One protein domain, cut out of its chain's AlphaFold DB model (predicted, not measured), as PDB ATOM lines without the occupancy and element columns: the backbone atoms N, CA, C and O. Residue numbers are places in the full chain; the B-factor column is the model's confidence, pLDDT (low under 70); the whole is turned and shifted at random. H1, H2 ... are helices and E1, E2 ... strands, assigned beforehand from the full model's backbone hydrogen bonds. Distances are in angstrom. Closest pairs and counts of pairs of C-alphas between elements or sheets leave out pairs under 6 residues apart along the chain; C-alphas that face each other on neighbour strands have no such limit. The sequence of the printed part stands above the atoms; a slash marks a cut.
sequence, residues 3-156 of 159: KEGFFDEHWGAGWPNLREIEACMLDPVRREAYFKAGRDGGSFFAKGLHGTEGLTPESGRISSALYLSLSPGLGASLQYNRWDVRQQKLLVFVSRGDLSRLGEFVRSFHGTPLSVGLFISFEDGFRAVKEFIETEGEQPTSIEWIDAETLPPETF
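AT A GLANCE: This is residues 3 to 156 of the 159 residues of an uncharacterized protein of Pseudolabrys sp. GY_H (UniProt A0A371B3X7). A long, twisted antiparallel sheet of seven strands has helix H3 over one face, along its two longest strands E4 and E5. The short helices H1 and H2 make a corner near one end of the strands, H1 side by side with H3, and a small separate hairpin, E7 and E8, lies off the sheet. The 154 printed residues include three named helices and nine named strands, along the chain E1 E2 H1 H2 E3 E4 E5 E6 E7 E8 H3 E9, and the class is mixed, helices and strands. The large sheet runs E2 E1 E3 E4 E5 E6 E9. The whole is compact, with a radius of gyration of the C-alphas of 15.5 A and spans of 43 by 35 by 27 A.

IN THESE COORDINATES: E1, residues 3 to 7, begins with C-alpha 3 at (123.420, 163.799, 159.355), and E2 is residues 10 to 13. H1, residues 18 to 26, and H2, residues 28 to 36, follow. E3 is residues 41 to 47, 20.5 A long. E4, residues 62 to 71, measures 30.5 A and E5, residues 75 to 84, 29.9 A; C-alpha 62 is at (135.099, 159.238, 160.808). E6 is residues 89 to 95, 19.8 A, E7 residues 105 to 107 and E8 residues 113 to 115. H3, residues 122 to 134, is 18.0 A long, and E9, residues 145 to 147, ends with C-alpha 147 at (132.601, 148.177, 175.414).

HOW THE PARTS SIT: E3 E4 E5 E6 form a meander, each strand the antiparallel neighbour of the one before. Within hydrogen-bond range are N 66 and O 44 of E4 and E3, 2.8 A, N 65 and O 81 of E4 and E5, 2.8 A, and N 91 and O 82 of E6 and E5, 2.8 A. Edge strand E2 pairs with E1, N 5 and O 12 at 2.8 A, and E1 with E3, N 6 and O 43 at 2.8 A. E2, H1 H2 and E3 make a split strand-helix-strand unit, with E1 between the strands and a right-handed crossover. The other edge strand, E9, pairs with E6, N 94 and O 146 at 2.9 A. H3 is on the sheet at a height of 9.2 A, over E4 and E5, at 23 degrees to E5 on the local plane; the closest C-alphas of H3 and E5, Phe 122 and Gly 75, are 4.7 A apart. H1 and H3 touch, closest at the C-alphas of Met 25 and Phe 122, 5.7 A, at a shallow tilt of 15 degrees, opposite ways. Every O i to N i+4 pair is within hydrogen-bond range in H1, H2 and H3. In the hairpin of E7 and E8, N 114 and O 106 are 2.8 A apart.

THE WHOLE: The two C-alphas farthest apart, Val 29 and Ser 59, are 46.1 A apart. The printed part has no cut, and the link from E3 to E4, residues 48 to 61, is long. The mean pLDDT of the printed part is 94.1, and no printed residue is under 70.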
ATOM      1  N   LYS A   3     124.273 164.290 158.267       96.25
ATOM      2  CA  LYS A   3     123.420 163.799 159.355       96.25
ATOM      3  C   LYS A   3     122.223 163.069 158.775       96.25
ATOM      4  O   LYS A   3     121.585 163.598 157.861       96.25
ATOM      5  N   GLU A   4     121.903 161.910 159.324       97.06
ATOM      6  CA  GLU A   4     120.699 161.153 158.983       97.06
ATOM      7  C   GLU A   4     120.046 160.647 160.268       97.06
ATOM      8  O   GLU A   4     120.729 160.156 161.164       97.06
ATOM      9  N   GLY A   5     118.729 160.772 160.360       96.62
ATOM     10  CA  GLY A   5     117.931 160.308 161.483       96.62
ATOM     11  C   GLY A   5     116.755 159.476 161.002       96.62
ATOM     12  O   GLY A   5     116.174 159.744 159.950       96.62
ATOM     13  N   PHE A   6     116.393 158.481 161.798       95.69
ATOM     14  CA  PHE A   6     115.234 157.628 161.588       95.69
ATOM     15  C   PHE A   6     114.551 157.454 162.935       95.69
ATOM     16  O   PHE A   6     115.046 156.728 163.797       95.69
ATOM     17  N   PHE A   7     113.460 158.181 163.142       94.88
ATOM     18  CA  PHE A   7     112.681 158.108 164.368       94.88
ATOM     19  C   PHE A   7     111.247 158.524 164.074       94.88
ATOM     20  O   PHE A   7     111.004 159.630 163.597       94.88
ATOM     21  N   ASP A   8     110.304 157.647 164.403       90.12
ATOM     22  CA  ASP A   8     108.877 157.900 164.232       90.12
ATOM     23  C   ASP A   8     108.494 158.249 162.777       90.12
ATOM     24  O   ASP A   8     108.585 157.397 161.890       90.12
ATOM     25  N   GLU A   9     108.062 159.483 162.519       90.62
ATOM     26  CA  GLU A   9     107.725 159.998 161.185       90.62
ATOM     27  C   GLU A   9     108.909 160.665 160.465       90.62
ATOM     28  O   GLU A   9     108.809 160.970 159.274       90.62
ATOM     29  N   HIS A  10     110.048 160.860 161.135       93.00
ATOM     30  CA  HIS A  10     111.253 161.418 160.523       93.00
ATOM     31  C   HIS A  10     112.103 160.317 159.881       93.00
ATOM     32  O   HIS A  10     112.577 159.411 160.569       93.00
ATOM     33  N   TRP A  11     112.337 160.430 158.568       93.69
ATOM     34  CA  TRP A  11     113.093 159.456 157.775       93.69
ATOM     35  C   TRP A  11     114.070 160.153 156.823       93.69
ATOM     36  O   TRP A  11     113.697 160.564 155.722       93.69
ATOM     37  N   GLY A  12     115.338 160.253 157.224       94.44
ATOM     38  CA  GLY A  12     116.426 160.694 156.351       94.44
ATOM     39  C   GLY A  12     117.189 161.908 156.871       94.44
ATOM     40  O   GLY A  12     117.623 161.935 158.019       94.44
ATOM     41  N   ALA A  13     117.447 162.876 155.991       96.69
ATOM     42  CA  ALA A  13     118.418 163.941 156.227       96.69
ATOM     43  C   ALA A  13     118.105 164.802 157.466       96.69
ATOM     44  O   ALA A  13     116.978 165.251 157.665       96.69
ATOM     45  N   GLY A  14     119.148 165.099 158.246       96.69
ATOM     46  CA  GLY A  14     119.054 165.907 159.462       96.69
ATOM     47  C   GLY A  14     118.640 165.114 160.703       96.69
ATOM     48  O   GLY A  14     118.372 163.916 160.645       96.69
ATOM     49  N   TRP A  15     118.620 165.806 161.842       97.44
ATOM     50  CA  TRP A  15     118.162 165.239 163.108       97.44
ATOM     51  C   TRP A  15     116.634 165.292 163.213       97.44
ATOM     52  O   TRP A  15     116.053 166.292 162.781       97.44
ATOM     53  N   PRO A  16     115.983 164.275 163.811       95.75
ATOM     54  CA  PRO A  16     114.571 164.371 164.161       95.75
ATOM     55  C   PRO A  16     114.343 165.481 165.190       95.75
ATOM     56  O   PRO A  16     115.267 165.919 165.886       95.75
ATOM     57  N   ASN A  17     113.098 165.931 165.326       95.31
ATOM     58  CA  ASN A  17     112.759 166.956 166.301       95.31
ATOM     59  C   ASN A  17     112.929 166.417 167.730       95.31
ATOM     60  O   ASN A  17     112.242 165.482 168.141       95.31
ATOM     61  N   LEU A  18     113.797 167.052 168.524       96.38
ATOM     62  CA  LEU A  18     114.040 166.652 169.913       96.38
ATOM     63  C   LEU A  18     112.764 166.607 170.761       96.38
ATOM     64  O   LEU A  18     112.661 165.750 171.629       96.38
ATOM     65  N   ARG A  19     111.777 167.476 170.497       96.00
ATOM     66  CA  ARG A  19     110.499 167.463 171.230       96.00
ATOM     67  C   ARG A  19     109.648 166.237 170.913       96.00
ATOM     68  O   ARG A  19     108.891 165.790 171.767       96.00
ATOM     69  N   GLU A  20     109.747 165.704 169.698       94.12
ATOM     70  CA  GLU A  20     109.036 164.479 169.309       94.12
ATOM     71  C   GLU A  20     109.672 163.263 169.978       94.12
ATOM     72  O   GLU A  20     108.960 162.430 170.539       94.12
ATOM     73  N   ILE A  21     111.008 163.213 170.005       96.56
ATOM     74  CA  ILE A  21     111.763 162.189 170.738       96.56
ATOM     75  C   ILE A  21     111.424 162.258 172.235       96.56
ATOM     76  O   ILE A  21     111.079 161.241 172.834       96.56
ATOM     77  N   GLU A  22     111.458 163.456 172.826       97.00
ATOM     78  CA  GLU A  22     111.125 163.690 174.235       97.00
ATOM     79  C   GLU A  22     109.717 163.197 174.567       97.00
ATOM     80  O   GLU A  22     109.539 162.425 175.506       97.00
ATOM     81  N   ALA A  23     108.719 163.586 173.769       95.25
ATOM     82  CA  ALA A  23     107.346 163.147 173.964       95.25
ATOM     83  C   ALA A  23     107.225 161.618 173.867       95.25
ATOM     84  O   ALA A  23     106.581 160.999 174.710       95.25
ATOM     85  N   CYS A  24     107.873 160.984 172.888       94.75
ATOM     86  CA  CYS A  24     107.815 159.529 172.735       94.75
ATOM     87  C   CYS A  24     108.494 158.773 173.886       94.75
ATOM     88  O   CYS A  24     108.058 157.678 174.232       94.75
ATOM     89  N   MET A  25     109.554 159.324 174.479       96.31
ATOM     90  CA  MET A  25     110.280 158.656 175.562       96.31
ATOM     91  C   MET A  25     109.689 158.962 176.941       96.31
ATOM     92  O   MET A  25     109.618 158.058 177.776       96.31
ATOM     93  N   LEU A  26     109.247 160.199 177.188       96.56
ATOM     94  CA  LEU A  26     108.923 160.695 178.530       96.56
ATOM     95  C   LEU A  26     107.424 160.872 178.799       96.56
ATOM     96  O   LEU A  26     107.017 160.743 179.952       96.56
ATOM     97  N   ASP A  27     106.591 161.132 177.787       96.56
ATOM     98  CA  ASP A  27     105.133 161.207 177.966       96.56
ATOM     99  C   ASP A  27     104.528 159.792 177.865       96.56
ATOM    100  O   ASP A  27     104.550 159.187 176.787       96.56
ATOM    101  N   PRO A  28     103.946 159.241 178.952       94.62
ATOM    102  CA  PRO A  28     103.397 157.888 178.946       94.62
ATOM    103  C   PRO A  28     102.318 157.656 177.884       94.62
ATOM    104  O   PRO A  28     102.266 156.567 177.313       94.62
ATOM    105  N   VAL A  29     101.476 158.659 177.598       95.69
ATOM    106  CA  VAL A  29     100.374 158.540 176.629       95.69
ATOM    107  C   VAL A  29     100.933 158.457 175.213       95.69
ATOM    108  O   VAL A  29     100.524 157.604 174.420       95.69
ATOM    109  N   ARG A  30     101.900 159.322 174.894       94.56
ATOM    110  CA  ARG A  30     102.578 159.319 173.592       94.56
ATOM    111  C   ARG A  30     103.403 158.056 173.393       94.56
ATOM    112  O   ARG A  30     103.310 157.443 172.334       94.56
ATOM    113  N   ARG A  31     104.130 157.627 174.420       94.31
ATOM    114  CA  ARG A  31     104.913 156.391 174.412       94.31
ATOM    115  C   ARG A  31     104.051 155.149 174.188       94.31
ATOM    116  O   ARG A  31     104.400 154.285 173.391       94.31
ATOM    117  N   GLU A  32     102.905 155.052 174.859       93.88
ATOM    118  CA  GLU A  32     101.978 153.937 174.652       93.88
ATOM    119  C   GLU A  32     101.429 153.917 173.217       93.88
ATOM    120  O   GLU A  32     101.367 152.857 172.592       93.88
ATOM    121  N   ALA A  33     101.060 155.081 172.673       93.81
ATOM    122  CA  ALA A  33     100.616 155.194 171.286       93.81
ATOM    123  C   ALA A  33     101.719 154.791 170.290       93.81
ATOM    124  O   ALA A  33     101.435 154.080 169.327       93.81
ATOM    125  N   TYR A  34     102.966 155.187 170.560       92.75
ATOM    126  CA  TYR A  34     104.144 154.820 169.773       92.75
ATOM    127  C   TYR A  34     104.324 153.294 169.708       92.75
ATOM    128  O   TYR A  34     104.376 152.721 168.619       92.75
ATOM    129  N   PHE A  35     104.278 152.609 170.855       93.31
ATOM    130  CA  PHE A  35     104.353 151.145 170.897       93.31
ATOM    131  C   PHE A  35     103.169 150.462 170.199       93.31
ATOM    132  O   PHE A  35     103.358 149.485 169.475       93.31
ATOM    133  N   LYS A  36     101.941 150.979 170.359       93.00
ATOM    134  CA  LYS A  36     100.747 150.443 169.673       93.00
ATOM    135  C   LYS A  36     100.825 150.562 168.151       93.00
ATOM    136  O   LYS A  36     100.210 149.757 167.458       93.00
ATOM    137  N   ALA A  37     101.580 151.531 167.637       91.25
ATOM    138  CA  ALA A  37     101.855 151.672 166.210       91.25
ATOM    139  C   ALA A  37     102.914 150.676 165.691       91.25
ATOM    140  O   ALA A  37     103.260 150.729 164.512       91.25
ATOM    141  N   GLY A  38     103.425 149.776 166.541       89.81
ATOM    142  CA  GLY A  38     104.474 148.822 166.175       89.81
ATOM    143  C   GLY A  38     105.844 149.477 166.020       89.81
ATOM    144  O   GLY A  38     106.647 149.035 165.204       89.81
ATOM    145  N   ARG A  39     106.090 150.568 166.754       91.88
ATOM    146  CA  ARG A  39     107.364 151.291 166.757       91.88
ATOM    147  C   ARG A  39     108.066 151.055 168.088       91.88
ATOM    148  O   ARG A  39     107.431 151.102 169.139       91.88
ATOM    149  N   ASP A  40     109.369 150.813 168.048       92.69
ATOM    150  CA  ASP A  40     110.151 150.453 169.231       92.69
ATOM    151  C   ASP A  40     111.601 150.953 169.176       92.69
ATOM    152  O   ASP A  40     112.448 150.447 169.907       92.69
ATOM    153  N   GLY A  41     111.927 151.948 168.346       93.69
ATOM    154  CA  GLY A  41     113.312 152.386 168.236       93.69
ATOM    155  C   GLY A  41     113.603 153.458 167.195       93.69
ATOM    156  O   GLY A  41     112.718 154.032 166.562       93.69
ATOM    157  N   GLY A  42     114.890 153.735 167.024       95.56
ATOM    158  CA  GLY A  42     115.376 154.700 166.051       95.56
ATOM    159  C   GLY A  42     116.872 154.593 165.811       95.56
ATOM    160  O   GLY A  42     117.580 153.803 166.439       95.56
ATOM    161  N   SER A  43     117.365 155.375 164.861       97.19
ATOM    162  CA  SER A  43     118.785 155.406 164.510       97.19
ATOM    163  C   SER A  43     119.215 156.806 164.094       97.19
ATOM    164  O   SER A  43     118.500 157.495 163.368       97.19
ATOM    165  N   PHE A  44     120.400 157.215 164.534       98.25
ATOM    166  CA  PHE A  44     120.962 158.541 164.298       98.25
ATOM    167  C   PHE A  44     122.396 158.387 163.799       98.25
ATOM    168  O   PHE A  44     123.195 157.714 164.439       98.25
ATOM    169  N   PHE A  45     122.741 159.009 162.677       97.44
ATOM    170  CA  PHE A  45     124.033 158.858 162.015       97.44
ATOM    171  C   PHE A  45     124.703 160.214 161.815       97.44
ATOM    172  O   PHE A  45     124.124 161.101 161.184       97.44
ATOM    173  N   ALA A  46     125.952 160.347 162.264       96.62
ATOM    174  CA  ALA A  46     126.819 161.483 161.962       96.62
ATOM    175  C   ALA A  46     128.009 161.007 161.121       96.62
ATOM    176  O   ALA A  46     128.746 160.100 161.504       96.62
ATOM    177  N   LYS A  47     128.211 161.606 159.944       94.12
ATOM    178  CA  LYS A  47     129.284 161.237 159.007       94.12
ATOM    179  C   LYS A  47     130.189 162.443 158.763       94.12
ATOM    180  O   LYS A  47     129.718 163.519 158.385       94.12
ATOM    181  N   GLY A  48     131.497 162.242 158.902       92.62
ATOM    182  CA  GLY A  48     132.486 163.310 158.756       92.62
ATOM    183  C   GLY A  48     132.797 164.030 160.065       92.62
ATOM    184  O   GLY A  48     132.937 165.247 160.061       92.62
ATOM    185  N   LEU A  49     132.876 163.297 161.177       92.44
ATOM    186  CA  LEU A  49     133.284 163.844 162.474       92.44
ATOM    187  C   LEU A  49     134.713 164.399 162.410       92.44
ATOM    188  O   LEU A  49     135.528 163.955 161.595       92.44
ATOM    189  N   HIS A  50     135.015 165.358 163.285       91.25
ATOM    190  CA  HIS A  50     136.343 165.970 163.429       91.25
ATOM    191  C   HIS A  50     136.944 166.513 162.114       91.25
ATOM    192  O   HIS A  50     138.131 166.330 161.840       91.25
ATOM    193  N   GLY A  51     136.127 167.163 161.278       89.69
ATOM    194  CA  GLY A  51     136.590 167.796 160.035       89.69
ATOM    195  C   GLY A  51     136.837 166.815 158.885       89.69
ATOM    196  O   GLY A  51     137.509 167.152 157.911       89.69
ATOM    197  N   THR A  52     136.350 165.573 158.994       91.31
ATOM    198  CA  THR A  52     136.542 164.544 157.959       91.31
ATOM    199  C   THR A  52     135.423 164.503 156.915       91.31
ATOM    200  O   THR A  52     135.359 163.567 156.121       91.31
ATOM    201  N   GLU A  53     134.543 165.508 156.863       88.50
ATOM    202  CA  GLU A  53     133.413 165.556 155.925       88.50
ATOM    203  C   GLU A  53     133.799 165.597 154.442       88.50
ATOM    204  O   GLU A  53     133.006 165.166 153.610       88.50
ATOM    205  N   GLY A  54     134.997 166.086 154.108       87.50
ATOM    206  CA  GLY A  54     135.517 166.080 152.737       87.50
ATOM    207  C   GLY A  54     136.107 164.736 152.299       87.50
ATOM    208  O   GLY A  54     136.477 164.588 151.137       87.50
ATOM    209  N   LEU A  55     136.221 163.767 153.214       86.81
ATOM    210  CA  LEU A  55     136.768 162.444 152.929       86.81
ATOM    211  C   LEU A  55     135.656 161.456 152.574       86.81
ATOM    212  O   LEU A  55     134.527 161.526 153.068       86.81
ATOM    213  N   THR A  56     135.998 160.490 151.729       83.56
ATOM    214  CA  THR A  56     135.108 159.375 151.400       83.56
ATOM    215  C   THR A  56     135.113 158.340 152.536       83.56
ATOM    216  O   THR A  56     136.074 158.278 153.315       83.56
ATOM    217  N   PRO A  57     134.060 157.509 152.660       76.88
ATOM    218  CA  PRO A  57     134.044 156.407 153.623       76.88
ATOM    219  C   PRO A  57     135.254 155.468 153.520       76.88
ATOM    220  O   PRO A  57     135.633 154.870 154.513       76.88
ATOM    221  N   GLU A  58     135.897 155.364 152.363       79.44
ATOM    222  CA  GLU A  58     137.058 154.500 152.125       79.44
ATOM    223  C   GLU A  58     138.395 155.202 152.414       79.44
ATOM    224  O   GLU A  58     139.420 154.542 152.555       79.44
ATOM    225  N   SER A  59     138.408 156.537 152.503       80.38
ATOM    226  CA  SER A  59     139.635 157.353 152.539       80.38
ATOM    227  C   SER A  59     139.903 158.040 153.880       80.38
ATOM    228  O   SER A  59     140.773 158.907 153.973       80.38
ATOM    229  N   GLY A  60     139.193 157.651 154.943       83.38
ATOM    230  CA  GLY A  60     139.479 158.143 156.293       83.38
ATOM    231  C   GLY A  60     138.366 158.955 156.950       83.38
ATOM    232  O   GLY A  60     138.669 159.702 157.884       83.38
ATOM    233  N   ARG A  61     137.119 158.869 156.464       89.31
ATOM    234  CA  ARG A  61     135.967 159.529 157.098       89.31
ATOM    235  C   ARG A  61     135.633 158.881 158.439       89.31
ATOM    236  O   ARG A  61     135.366 157.685 158.497       89.31
ATOM    237  N   ILE A  62     135.554 159.687 159.491       93.00
ATOM    238  CA  ILE A  62     135.099 159.238 160.808       93.00
ATOM    239  C   ILE A  62     133.580 159.380 160.857       93.00
ATOM    240  O   ILE A  62     133.034 160.430 160.503       93.00
ATOM    241  N   SER A  63     132.889 158.314 161.249       94.69
ATOM    242  CA  SER A  63     131.427 158.309 161.371       94.69
ATOM    243  C   SER A  63     131.010 157.715 162.708       94.69
ATOM    244  O   SER A  63     131.690 156.826 163.223       94.69
ATOM    245  N   SER A  64     129.887 158.174 163.241       96.88
ATOM    246  CA  SER A  64     129.228 157.559 164.383       96.88
ATOM    247  C   SER A  64     127.769 157.246 164.081       96.88
ATOM    248  O   SER A  64     127.148 157.838 163.190       96.88
ATOM    249  N   ALA A  65     127.236 156.285 164.821       97.81
ATOM    250  CA  ALA A  65     125.829 155.953 164.833       97.81
ATOM    251  C   ALA A  65     125.370 155.725 166.271       97.81
ATOM    252  O   ALA A  65     126.088 155.108 167.052       97.81
ATOM    253  N   LEU A  66     124.171 156.189 166.598       98.56
ATOM    254  CA  LEU A  66     123.466 155.843 167.821       98.56
ATOM    255  C   LEU A  66     122.200 155.080 167.437       98.56
ATOM    256  O   LEU A  66     121.352 155.604 166.713       98.56
ATOM    257  N   TYR A  67     122.079 153.852 167.918       97.62
ATOM    258  CA  TYR A  67     120.886 153.027 167.783       97.62
ATOM    259  C   TYR A  67     120.117 153.050 169.096       97.62
ATOM    260  O   TYR A  67     120.712 152.961 170.170       97.62
ATOM    261  N   LEU A  68     118.800 153.174 168.992       97.69
ATOM    262  CA  LEU A  68     117.875 153.214 170.111       97.69
ATOM    263  C   LEU A  68     116.876 152.072 169.974       97.69
ATOM    264  O   LEU A  68     116.209 151.956 168.947       97.69
ATOM    265  N   SER A  69     116.720 151.297 171.040       97.00
ATOM    266  CA  SER A  69     115.618 150.356 171.212       97.00
ATOM    267  C   SER A  69     114.842 150.702 172.477       97.00
ATOM    268  O   SER A  69     115.422 150.988 173.520       97.00
ATOM    269  N   LEU A  70     113.521 150.681 172.392       96.50
ATOM    270  CA  LEU A  70     112.589 151.021 173.454       96.50
ATOM    271  C   LEU A  70     111.770 149.785 173.804       96.50
ATOM    272  O   LEU A  70     111.299 149.069 172.926       96.50
ATOM    273  N   SER A  71     111.556 149.552 175.094       95.31
ATOM    274  CA  SER A  71     110.750 148.426 175.556       95.31
ATOM    275  C   SER A  71     109.786 148.856 176.662       95.31
ATOM    276  O   SER A  71     110.213 149.493 177.638       95.31
ATOM    277  N   PRO A  72     108.485 148.516 176.553       92.06
ATOM    278  CA  PRO A  72     107.530 148.749 177.626       92.06
ATOM    279  C   PRO A  72     107.999 148.101 178.934       92.06
ATOM    280  O   PRO A  72     108.207 146.894 179.007       92.06
ATOM    281  N   GLY A  73     108.152 148.907 179.984       91.31
ATOM    282  CA  GLY A  73     108.522 148.430 181.321       91.31
ATOM    283  C   GLY A  73     110.018 148.198 181.563       91.31
ATOM    284  O   GLY A  73     110.390 148.031 182.720       91.31
ATOM    285  N   LEU A  74     110.869 148.239 180.530       96.50
ATOM    286  CA  LEU A  74     112.331 148.154 180.686       96.50
ATOM    287  C   LEU A  74     113.042 149.488 180.427       96.50
ATOM    288  O   LEU A  74     114.060 149.747 181.057       96.50
ATOM    289  N   GLY A  75     112.498 150.342 179.554       97.31
ATOM    290  CA  GLY A  75     113.087 151.644 179.238       97.31
ATOM    291  C   GLY A  75     113.733 151.680 177.857       97.31
ATOM    292  O   GLY A  75     113.113 151.269 176.872       97.31
ATOM    293  N   ALA A  76     114.965 152.181 177.788       98.06
ATOM    294  CA  ALA A  76     115.736 152.340 176.560       98.06
ATOM    295  C   ALA A  76     117.036 151.531 176.606       98.06
ATOM    296  O   ALA A  76     117.732 151.537 177.612       98.06
ATOM    297  N   SER A  77     117.388 150.879 175.506       97.81
ATOM    298  CA  SER A  77     118.717 150.326 175.257       97.81
ATOM    299  C   SER A  77     119.364 151.126 174.132       97.81
ATOM    300  O   SER A  77     118.710 151.438 173.131       97.81
ATOM    301  N   LEU A  78     120.626 151.506 174.318       98.44
ATOM    302  CA  LEU A  78     121.386 152.309 173.373       98.44
ATOM    303  C   LEU A  78     122.643 151.569 172.933       98.44
ATOM    304  O   LEU A  78     123.351 150.988 173.753       98.44
ATOM    305  N   GLN A  79     122.959 151.677 171.647       98.06
ATOM    306  CA  GLN A  79     124.228 151.234 171.086       98.06
ATOM    307  C   GLN A  79     124.873 152.387 170.319       98.06
ATOM    308  O   GLN A  79     124.292 152.912 169.370       98.06
ATOM    309  N   TYR A  80     126.078 152.772 170.721       98.56
ATOM    310  CA  TYR A  80     126.901 153.753 170.032       98.56
ATOM    311  C   TYR A  80     127.995 153.040 169.240       98.56
ATOM    312  O   TYR A  80     128.836 152.337 169.801       98.56
ATOM    313  N   ASN A  81     128.014 153.275 167.936       97.25
ATOM    314  CA  ASN A  81     129.059 152.806 167.044       97.25
ATOM    315  C   ASN A  81     129.903 153.994 166.599       97.25
ATOM    316  O   ASN A  81     129.361 155.009 166.164       97.25
ATOM    317  N   ARG A  82     131.226 153.846 166.604       95.62
ATOM    318  CA  ARG A  82     132.148 154.781 165.954       95.62
ATOM    319  C   ARG A  82     133.076 154.024 165.029       95.62
ATOM    320  O   ARG A  82     133.794 153.129 165.456       95.62
ATOM    321  N   TRP A  83     133.078 154.417 163.765       92.38
ATOM    322  CA  TRP A  83     133.970 153.871 162.757       92.38
ATOM    323  C   TRP A  83     135.036 154.906 162.407       92.38
ATOM    324  O   TRP A  83     134.733 155.958 161.831       92.38
ATOM    325  N   ASP A  84     136.284 154.600 162.760       87.75
ATOM    326  CA  ASP A  84     137.460 155.330 162.291       87.75
ATOM    327  C   ASP A  84     138.167 154.504 161.215       87.75
ATOM    328  O   ASP A  84     138.936 153.579 161.491       87.75
ATOM    329  N   VAL A  85     137.907 154.867 159.959       82.44
ATOM    330  CA  VAL A  85     138.472 154.214 158.770       82.44
ATOM    331  C   VAL A  85     140.000 154.249 158.783       82.44
ATOM    332  O   VAL A  85     140.634 153.297 158.336       82.44
ATOM    333  N   ARG A  86     140.608 155.326 159.301       79.25
ATOM    334  CA  ARG A  86     142.072 155.492 159.296       79.25
ATOM    335  C   ARG A  86     142.743 154.474 160.207       79.25
ATOM    336  O   ARG A  86     143.851 154.036 159.923       79.25
ATOM    337  N   GLN A  87     142.059 154.117 161.289       84.25
ATOM    338  CA  GLN A  87     142.504 153.111 162.247       84.25
ATOM    339  C   GLN A  87     141.959 151.713 161.929       84.25
ATOM    340  O   GLN A  87     142.304 150.768 162.632       84.25
ATOM    341  N   GLN A  88     141.106 151.582 160.903       83.75
ATOM    342  CA  GLN A  88     140.340 150.369 160.593       83.75
ATOM    343  C   GLN A  88     139.642 149.783 161.829       83.75
ATOM    344  O   GLN A  88     139.592 148.569 162.014       83.75
ATOM    345  N   LYS A  89     139.123 150.662 162.693       87.81
ATOM    346  CA  LYS A  89     138.572 150.279 163.990       87.81
ATOM    347  C   LYS A  89     137.096 150.646 164.073       87.81
ATOM    348  O   LYS A  89     136.739 151.823 163.956       87.81
ATOM    349  N   LEU A  90     136.258 149.635 164.313       91.56
ATOM    350  CA  LEU A  90     134.916 149.823 164.853       91.56
ATOM    351  C   LEU A  90     135.025 149.832 166.369       91.56
ATOM    352  O   LEU A  90     135.597 148.919 166.951       91.56
ATOM    353  N   LEU A  91     134.467 150.854 166.996       94.81
ATOM    354  CA  LEU A  91     134.168 150.836 168.416       94.81
ATOM    355  C   LEU A  91     132.667 150.653 168.566       94.81
ATOM    356  O   LEU A  91     131.905 151.395 167.942       94.81
ATOM    357  N   VAL A  92     132.264 149.685 169.382       96.56
ATOM    358  CA  VAL A  92     130.864 149.426 169.714       96.56
ATOM    359  C   VAL A  92     130.715 149.529 171.219       96.56
ATOM    360  O   VAL A  92     131.336 148.779 171.966       96.56
ATOM    361  N   PHE A  93     129.871 150.449 171.659       98.12
ATOM    362  CA  PHE A  93     129.535 150.622 173.060       98.12
ATOM    363  C   PHE A  93     128.035 150.456 173.252       98.12
ATOM    364  O   PHE A  93     127.250 150.914 172.425       98.12
ATOM    365  N   VAL A  94     127.630 149.841 174.357       98.12
ATOM    366  CA  VAL A  94     126.220 149.672 174.730       98.12
ATOM    367  C   VAL A  94     125.936 150.307 176.086       98.12
ATOM    368  O   VAL A  94     126.836 150.421 176.923       98.12
ATOM    369  N   SER A  95     124.699 150.751 176.301       98.38
ATOM    370  CA  SER A  95     124.276 151.296 177.590       98.38
ATOM    371  C   SER A  95     124.400 150.251 178.695       98.38
ATOM    372  O   SER A  95     124.031 149.088 178.525       98.38
ATOM    373  N   ARG A  96     124.897 150.673 179.858       98.12
ATOM    374  CA  ARG A  96     124.962 149.822 181.043       98.12
ATOM    375  C   ARG A  96     123.676 149.916 181.856       98.12
ATOM    376  O   ARG A  96     123.454 150.906 182.549       98.12
ATOM    377  N   GLY A  97     122.874 148.859 181.811       97.50
ATOM    378  CA  GLY A  97     121.755 148.646 182.722       97.50
ATOM    379  C   GLY A  97     122.139 147.761 183.912       97.50
ATOM    380  O   GLY A  97     123.240 147.843 184.466       97.50
ATOM    381  N   ASP A  98     121.216 146.884 184.299       96.81
ATOM    382  CA  ASP A  98     121.429 145.888 185.349       96.81
ATOM    383  C   ASP A  98     122.121 144.628 184.804       96.81
ATOM    384  O   ASP A  98     121.482 143.694 184.317       96.81
ATOM    385  N   LEU A  99     123.449 144.570 184.934       95.69
ATOM    386  CA  LEU A  99     124.248 143.455 184.412       95.69
ATOM    387  C   LEU A  99     123.944 142.096 185.064       95.69
ATOM    388  O   LEU A  99     124.320 141.066 184.507       95.69
ATOM    389  N   SER A 100     123.238 142.055 186.202       95.62
ATOM    390  CA  SER A 100     122.777 140.779 186.768       95.62
ATOM    391  C   SER A 100     121.734 140.086 185.876       95.62
ATOM    392  O   SER A 100     121.517 138.881 186.004       95.62
ATOM    393  N   ARG A 101     121.149 140.827 184.924       95.50
ATOM    394  CA  ARG A 101     120.083 140.392 184.015       95.50
ATOM    395  C   ARG A 101     120.554 140.216 182.567       95.50
ATOM    396  O   ARG A 101     119.728 140.187 181.659       95.50
ATOM    397  N   LEU A 102     121.865 140.095 182.318       93.12
ATOM    398  CA  LEU A 102     122.397 139.931 180.952       93.12
ATOM    399  C   LEU A 102     121.865 138.680 180.231       93.12
ATOM    400  O   LEU A 102     121.711 138.707 179.013       93.12
ATOM    401  N   GLY A 103     121.557 137.613 180.976       88.94
ATOM    402  CA  GLY A 103     120.979 136.372 180.444       88.94
ATOM    403  C   GLY A 103     119.457 136.394 180.263       88.94
ATOM    404  O   GLY A 103     118.874 135.380 179.877       88.94
ATOM    405  N   GLU A 104     118.797 137.511 180.571       95.25
ATOM    406  CA  GLU A 104     117.378 137.720 180.290       95.25
ATOM    407  C   GLU A 104     117.215 138.491 178.980       95.25
ATOM    408  O   GLU A 104     117.968 139.423 178.695       95.25
ATOM    409  N   PHE A 105     116.186 138.149 178.202       95.25
ATOM    410  CA  PHE A 105     115.958 138.743 176.887       95.25
ATOM    411  C   PHE A 105     114.515 139.191 176.706       95.25
ATOM    412  O   PHE A 105     113.571 138.505 177.104       95.25
ATOM    413  N   VAL A 106     114.358 140.318 176.022       94.38
ATOM    414  CA  VAL A 106     113.097 140.759 175.421       94.38
ATOM    415  C   VAL A 106     113.260 140.753 173.905       94.38
ATOM    416  O   VAL A 106     114.372 140.873 173.404       94.38
ATOM    417  N   ARG A 107     112.171 140.602 173.152       91.56
ATOM    418  CA  ARG A 107     112.220 140.763 171.696       91.56
ATOM    419  C   ARG A 107     111.777 142.166 171.308       91.56
ATOM    420  O   ARG A 107     110.772 142.651 171.826       91.56
ATOM    421  N   SER A 108     112.516 142.777 170.387       89.38
ATOM    422  CA  SER A 108     112.052 143.942 169.641       89.38
ATOM    423  C   SER A 108     110.786 143.582 168.855       89.38
ATOM    424  O   SER A 108     110.470 142.406 168.640       89.38
ATOM    425  N   PHE A 109     110.070 144.590 168.379       86.81
ATOM    426  CA  PHE A 109     108.937 144.438 167.476       86.81
ATOM    427  C   PHE A 109     109.321 143.659 166.206       86.81
ATOM    428  O   PHE A 109     108.531 142.866 165.696       86.81
ATOM    429  N   HIS A 110     110.562 143.815 165.739       83.25
ATOM    430  CA  HIS A 110     111.118 143.079 164.600       83.25
ATOM    431  C   HIS A 110     111.636 141.672 164.953       83.25
ATOM    432  O   HIS A 110     112.144 140.966 164.085       83.25
ATOM    433  N   GLY A 111     111.492 141.240 166.207       86.38
ATOM    434  CA  GLY A 111     111.865 139.906 166.673       86.38
ATOM    435  C   GLY A 111     113.314 139.766 167.141       86.38
ATOM    436  O   GLY A 111     113.666 138.690 167.626       86.38
ATOM    437  N   THR A 112     114.129 140.820 167.060       88.69
ATOM    438  CA  THR A 112     115.526 140.825 167.520       88.69
ATOM    439  C   THR A 112     115.582 140.654 169.041       88.69
ATOM    440  O   THR A 112     114.922 141.415 169.753       88.69
ATOM    441  N   PRO A 113     116.333 139.680 169.573       92.44
ATOM    442  CA  PRO A 113     116.538 139.548 171.007       92.44
ATOM    443  C   PRO A 113     117.437 140.674 171.530       92.44
ATOM    444  O   PRO A 113     118.516 140.927 171.006       92.44
ATOM    445  N   LEU A 114     116.990 141.334 172.592       94.19
ATOM    446  CA  LEU A 114     117.689 142.412 173.278       94.19
ATOM    447  C   LEU A 114     117.926 141.994 174.729       94.19
ATOM    448  O   LEU A 114     116.975 141.632 175.430       94.19
ATOM    449  N   SER A 115     119.181 142.042 175.177       96.19
ATOM    450  CA  SER A 115     119.535 141.725 176.561       96.19
ATOM    451  C   SER A 115     118.931 142.751 177.517       96.19
ATOM    452  O   SER A 115     119.128 143.960 177.371       96.19
ATOM    453  N   VAL A 116     118.196 142.267 178.517       97.06
ATOM    454  CA  VAL A 116     117.517 143.119 179.498       97.06
ATOM    455  C   VAL A 116     118.522 143.899 180.347       97.06
ATOM    456  O   VAL A 116     118.257 145.043 180.713       97.06
ATOM    457  N   GLY A 117     119.704 143.329 180.599       97.12
ATOM    458  CA  GLY A 117     120.757 143.979 181.380       97.12
ATOM    459  C   GLY A 117     121.382 145.221 180.737       97.12
ATOM    460  O   GLY A 117     122.188 145.893 181.378       97.12
ATOM    461  N   LEU A 118     121.012 145.550 179.497       97.69
ATOM    462  CA  LEU A 118     121.476 146.744 178.785       97.69
ATOM    463  C   LEU A 118     120.451 147.887 178.782       97.69
ATOM    464  O   LEU A 118     120.765 148.987 178.328       97.69
ATOM    465  N   PHE A 119     119.237 147.658 179.294       98.38
ATOM    466  CA  PHE A 119     118.219 148.703 179.374       98.38
ATOM    467  C   PHE A 119     118.471 149.649 180.555       98.38
ATOM    468  O   PHE A 119     118.721 149.228 181.684       98.38
ATOM    469  N   ILE A 120     118.349 150.941 180.274       98.62
ATOM    470  CA  ILE A 120     118.352 152.055 181.223       98.62
ATOM    471  C   ILE A 120     116.974 152.724 181.239       98.62
ATOM    472  O   ILE A 120     116.113 152.428 180.408       98.62
ATOM    473  N   SER A 121     116.746 153.649 182.175       98.38
ATOM    474  CA  SER A 121     115.483 154.397 182.239       98.38
ATOM    475  C   SER A 121     115.208 155.176 180.940       98.38
ATOM    476  O   SER A 121     116.129 155.524 180.192       98.38
ATOM    477  N   PHE A 122     113.936 155.483 180.662       98.31
ATOM    478  CA  PHE A 122     113.587 156.322 179.508       98.31
ATOM    479  C   PHE A 122     114.187 157.728 179.637       98.31
ATOM    480  O   PHE A 122     114.612 158.313 178.646       98.31
ATOM    481  N   GLU A 123     114.251 158.251 180.857       98.38
ATOM    482  CA  GLU A 123     114.823 159.547 181.197       98.38
ATOM    483  C   GLU A 123     116.318 159.612 180.871       98.38
ATOM    484  O   GLU A 123     116.776 160.570 180.244       98.38
ATOM    485  N   ASP A 124     117.078 158.587 181.260       98.69
ATOM    486  CA  ASP A 124     118.512 158.508 180.976       98.69
ATOM    487  C   ASP A 124     118.771 158.256 179.487       98.69
ATOM    488  O   ASP A 124     119.644 158.895 178.896       98.69
ATOM    489  N   GLY A 125     117.960 157.399 178.856       98.50
ATOM    490  CA  GLY A 125     118.005 157.176 177.414       98.50
ATOM    491  C   GLY A 125     117.765 158.461 176.620       98.50
ATOM    492  O   GLY A 125     118.530 158.775 175.709       98.50
ATOM    493  N   PHE A 126     116.750 159.247 176.993       98.50
ATOM    494  CA  PHE A 126     116.464 160.523 176.337       98.50
ATOM    495  C   PHE A 126     117.609 161.517 176.524       98.50
ATOM    496  O   PHE A 126     118.004 162.185 175.569       98.50
ATOM    497  N   ARG A 127     118.177 161.594 177.736       98.69
ATOM    498  CA  ARG A 127     119.317 162.472 178.024       98.69
ATOM    499  C   ARG A 127     120.506 162.158 177.113       98.69
ATOM    500  O   ARG A 127     121.060 163.084 176.527       98.69
ATOM    501  N   ALA A 128     120.821 160.877 176.927       98.75
ATOM    502  CA  ALA A 128     121.904 160.446 176.049       98.75
ATOM    503  C   ALA A 128     121.613 160.726 174.564       98.75
ATOM    504  O   ALA A 128     122.485 161.217 173.852       98.75
ATOM    505  N   VAL A 129     120.386 160.474 174.087       98.62
ATOM    506  CA  VAL A 129     119.986 160.791 172.700       98.62
ATOM    507  C   VAL A 129     120.073 162.293 172.431       98.62
ATOM    508  O   VAL A 129     120.604 162.716 171.403       98.62
ATOM    509  N   LYS A 130     119.580 163.107 173.367       98.69
ATOM    510  CA  LYS A 130     119.664 164.563 173.287       98.69
ATOM    511  C   LYS A 130     121.120 165.025 173.227       98.69
ATOM    512  O   LYS A 130     121.454 165.801 172.337       98.69
ATOM    513  N   GLU A 131     121.976 164.521 174.115       98.75
ATOM    514  CA  GLU A 131     123.401 164.862 174.122       98.75
ATOM    515  C   GLU A 131     124.082 164.469 172.806       98.75
ATOM    516  O   GLU A 131     124.798 165.287 172.241       98.75
ATOM    517  N   PHE A 132     123.819 163.277 172.257       98.56
ATOM    518  CA  PHE A 132     124.356 162.864 170.952       98.56
ATOM    519  C   PHE A 132     123.978 163.851 169.837       98.56
ATOM    520  O   PHE A 132     124.824 164.243 169.036       98.56
ATOM    521  N   ILE A 133     122.712 164.278 169.789       97.81
ATOM    522  CA  ILE A 133     122.216 165.241 168.794       97.81
ATOM    523  C   ILE A 133     122.865 166.621 168.987       97.81
ATOM    524  O   ILE A 133     123.309 167.231 168.013       97.81
ATOM    525  N   GLU A 134     122.935 167.113 170.226       97.69
ATOM    526  CA  GLU A 134     123.492 168.432 170.566       97.69
ATOM    527  C   GLU A 134     125.016 168.502 170.388       97.69
ATOM    528  O   GLU A 134     125.550 169.552 170.034       97.69
ATOM    529  N   THR A 135     125.709 167.381 170.590       97.38
ATOM    530  CA  THR A 135     127.158 167.233 170.376       97.38
ATOM    531  C   THR A 135     127.507 166.754 168.972       97.38
ATOM    532  O   THR A 135     128.666 166.467 168.686       97.38
ATOM    533  N   GLU A 136     126.524 166.705 168.073       96.06
ATOM    534  CA  GLU A 136     126.737 166.414 166.658       96.06
ATOM    535  C   GLU A 136     127.336 165.022 166.381       96.06
ATOM    536  O   GLU A 136     128.025 164.808 165.381       96.06
ATOM    537  N   GLY A 137     127.006 164.052 167.233       96.31
ATOM    538  CA  GLY A 137     127.350 162.643 167.071       96.31
ATOM    539  C   GLY A 137     128.505 162.144 167.938       96.31
ATOM    540  O   GLY A 137     128.997 161.031 167.706       96.31
ATOM    541  N   GLU A 138     128.955 162.925 168.920       97.50
ATOM    542  CA  GLU A 138     129.894 162.434 169.932       97.50
ATOM    543  C   GLU A 138     129.226 161.408 170.858       97.50
ATOM    544  O   GLU A 138     128.001 161.359 170.996       97.50
ATOM    545  N   GLN A 139     130.039 160.547 171.473       97.69
ATOM    546  CA  GLN A 139     129.539 159.582 172.449       97.69
ATOM    547  C   GLN A 139     128.974 160.332 173.668       97.69
ATOM    548  O   GLN A 139     129.721 161.086 174.297       97.69
ATOM    549  N   PRO A 140     127.698 160.114 174.040       98.38
ATOM    550  CA  PRO A 140     127.105 160.765 175.203       98.38
ATOM    551  C   PRO A 140     127.853 160.440 176.494       98.38
ATOM    552  O   PRO A 140     128.193 159.287 176.743       98.38
ATOM    553  N   THR A 141     128.054 161.433 177.347       98.44
ATOM    554  CA  THR A 141     128.671 161.281 178.671       98.44
ATOM    555  C   THR A 141     127.639 161.142 179.787       98.44
ATOM    556  O   THR A 141     127.986 160.810 180.920       98.44
ATOM    557  N   SER A 142     126.358 161.368 179.487       98.25
ATOM    558  CA  SER A 142     125.288 161.401 180.479       98.25
ATOM    559  C   SER A 142     124.859 160.040 181.039       98.25
ATOM    560  O   SER A 142     123.975 160.001 181.898       98.25
ATOM    561  N   ILE A 143     125.418 158.942 180.522       98.50
ATOM    562  CA  ILE A 143     125.162 157.560 180.947       98.50
ATOM    563  C   ILE A 143     126.468 156.761 180.970       98.50
ATOM    564  O   ILE A 143     127.463 157.159 180.364       98.50
ATOM    565  N   GLU A 144     126.457 155.612 181.643       98.38
ATOM    566  CA  GLU A 144     127.578 154.677 181.605       98.38
ATOM    567  C   GLU A 144     127.487 153.764 180.374       98.38
ATOM    568  O   GLU A 144     126.430 153.213 180.051       98.38
ATOM    569  N   TRP A 145     128.628 153.589 179.710       98.44
ATOM    570  CA  TRP A 145     128.789 152.745 178.533       98.44
ATOM    571  C   TRP A 145     129.694 151.560 178.844       98.44
ATOM    572  O   TRP A 145     130.661 151.685 179.596       98.44
ATOM    573  N   ILE A 146     129.416 150.425 178.213       97.62
ATOM    574  CA  ILE A 146     130.280 149.246 178.225       97.62
ATOM    575  C   ILE A 146     130.761 148.989 176.806       97.62
ATOM    576  O   ILE A 146     129.977 149.060 175.863       97.62
ATOM    577  N   ASP A 147     132.047 148.688 176.664       96.62
ATOM    578  CA  ASP A 147     132.601 148.177 175.414       96.62
ATOM    579  C   ASP A 147     131.985 146.803 175.127       96.62
ATOM    580  O   ASP A 147     132.132 145.870 175.925       96.62
ATOM    581  N   ALA A 148     131.274 146.682 174.006       94.50
ATOM    582  CA  ALA A 148     130.551 145.465 173.664       94.50
ATOM    583  C   ALA A 148     131.483 144.252 173.511       94.50
ATOM    584  O   ALA A 148     131.050 143.135 173.782       94.50
ATOM    585  N   GLU A 149     132.763 144.456 173.170       92.75
ATOM    586  CA  GLU A 149     133.759 143.374 173.089       92.75
ATOM    587  C   GLU A 149     134.080 142.753 174.458       92.75
ATOM    588  O   GLU A 149     134.589 141.634 174.534       92.75
ATOM    589  N   THR A 150     133.791 143.463 175.553       94.69
ATOM    590  CA  THR A 150     134.033 142.979 176.923       94.69
ATOM    591  C   THR A 150     132.865 142.180 177.495       94.69
ATOM    592  O   THR A 150     133.007 141.565 178.555       94.69
ATOM    593  N   LEU A 151     131.711 142.186 176.819       93.62
ATOM    594  CA  LEU A 151     130.528 141.461 177.260       93.62
ATOM    595  C   LEU A 151     130.605 139.983 176.850       93.62
ATOM    596  O   LEU A 151     131.168 139.656 175.804       93.62
ATOM    597  N   PRO A 152     130.019 139.074 177.648       91.50
ATOM    598  CA  PRO A 152     129.912 137.674 177.264       91.50
ATOM    599  C   PRO A 152     129.183 137.527 175.914       91.50
ATOM    600  O   PRO A 152     128.174 138.217 175.721       91.50
ATOM    601  N   PRO A 153     129.634 136.655 174.990       87.12
ATOM    602  CA  PRO A 153     129.026 136.502 173.664       87.12
ATOM    603  C   PRO A 153     127.518 136.222 173.694       87.12
ATOM    604  O   PRO A 153     126.777 136.692 172.836       87.12
ATOM    605  N   GLU A 154     127.044 135.508 174.714       87.56
ATOM    606  CA  GLU A 154     125.630 135.206 174.934       87.56
ATOM    607  C   GLU A 154     124.755 136.446 175.163       87.56
ATOM    608  O   GLU A 154     123.536 136.350 175.051       87.56
ATOM    609  N   THR A 155     125.351 137.612 175.434       88.75
ATOM    610  CA  THR A 155     124.634 138.893 175.542       88.75
ATOM    611  C   THR A 155     123.946 139.276 174.227       88.75
ATOM    612  O   THR A 155     122.917 139.953 174.248       88.75
ATOM    613  N   PHE A 156     124.480 138.816 173.089       87.19
ATOM    614  CA  PHE A 156     123.969 139.089 171.743       87.19
ATOM    615  C   PHE A 156     123.656 137.759 171.034       87.19
ATOM    616  O   PHE A 156     124.466 137.262 170.251       87.19
TER     617      PHE A 156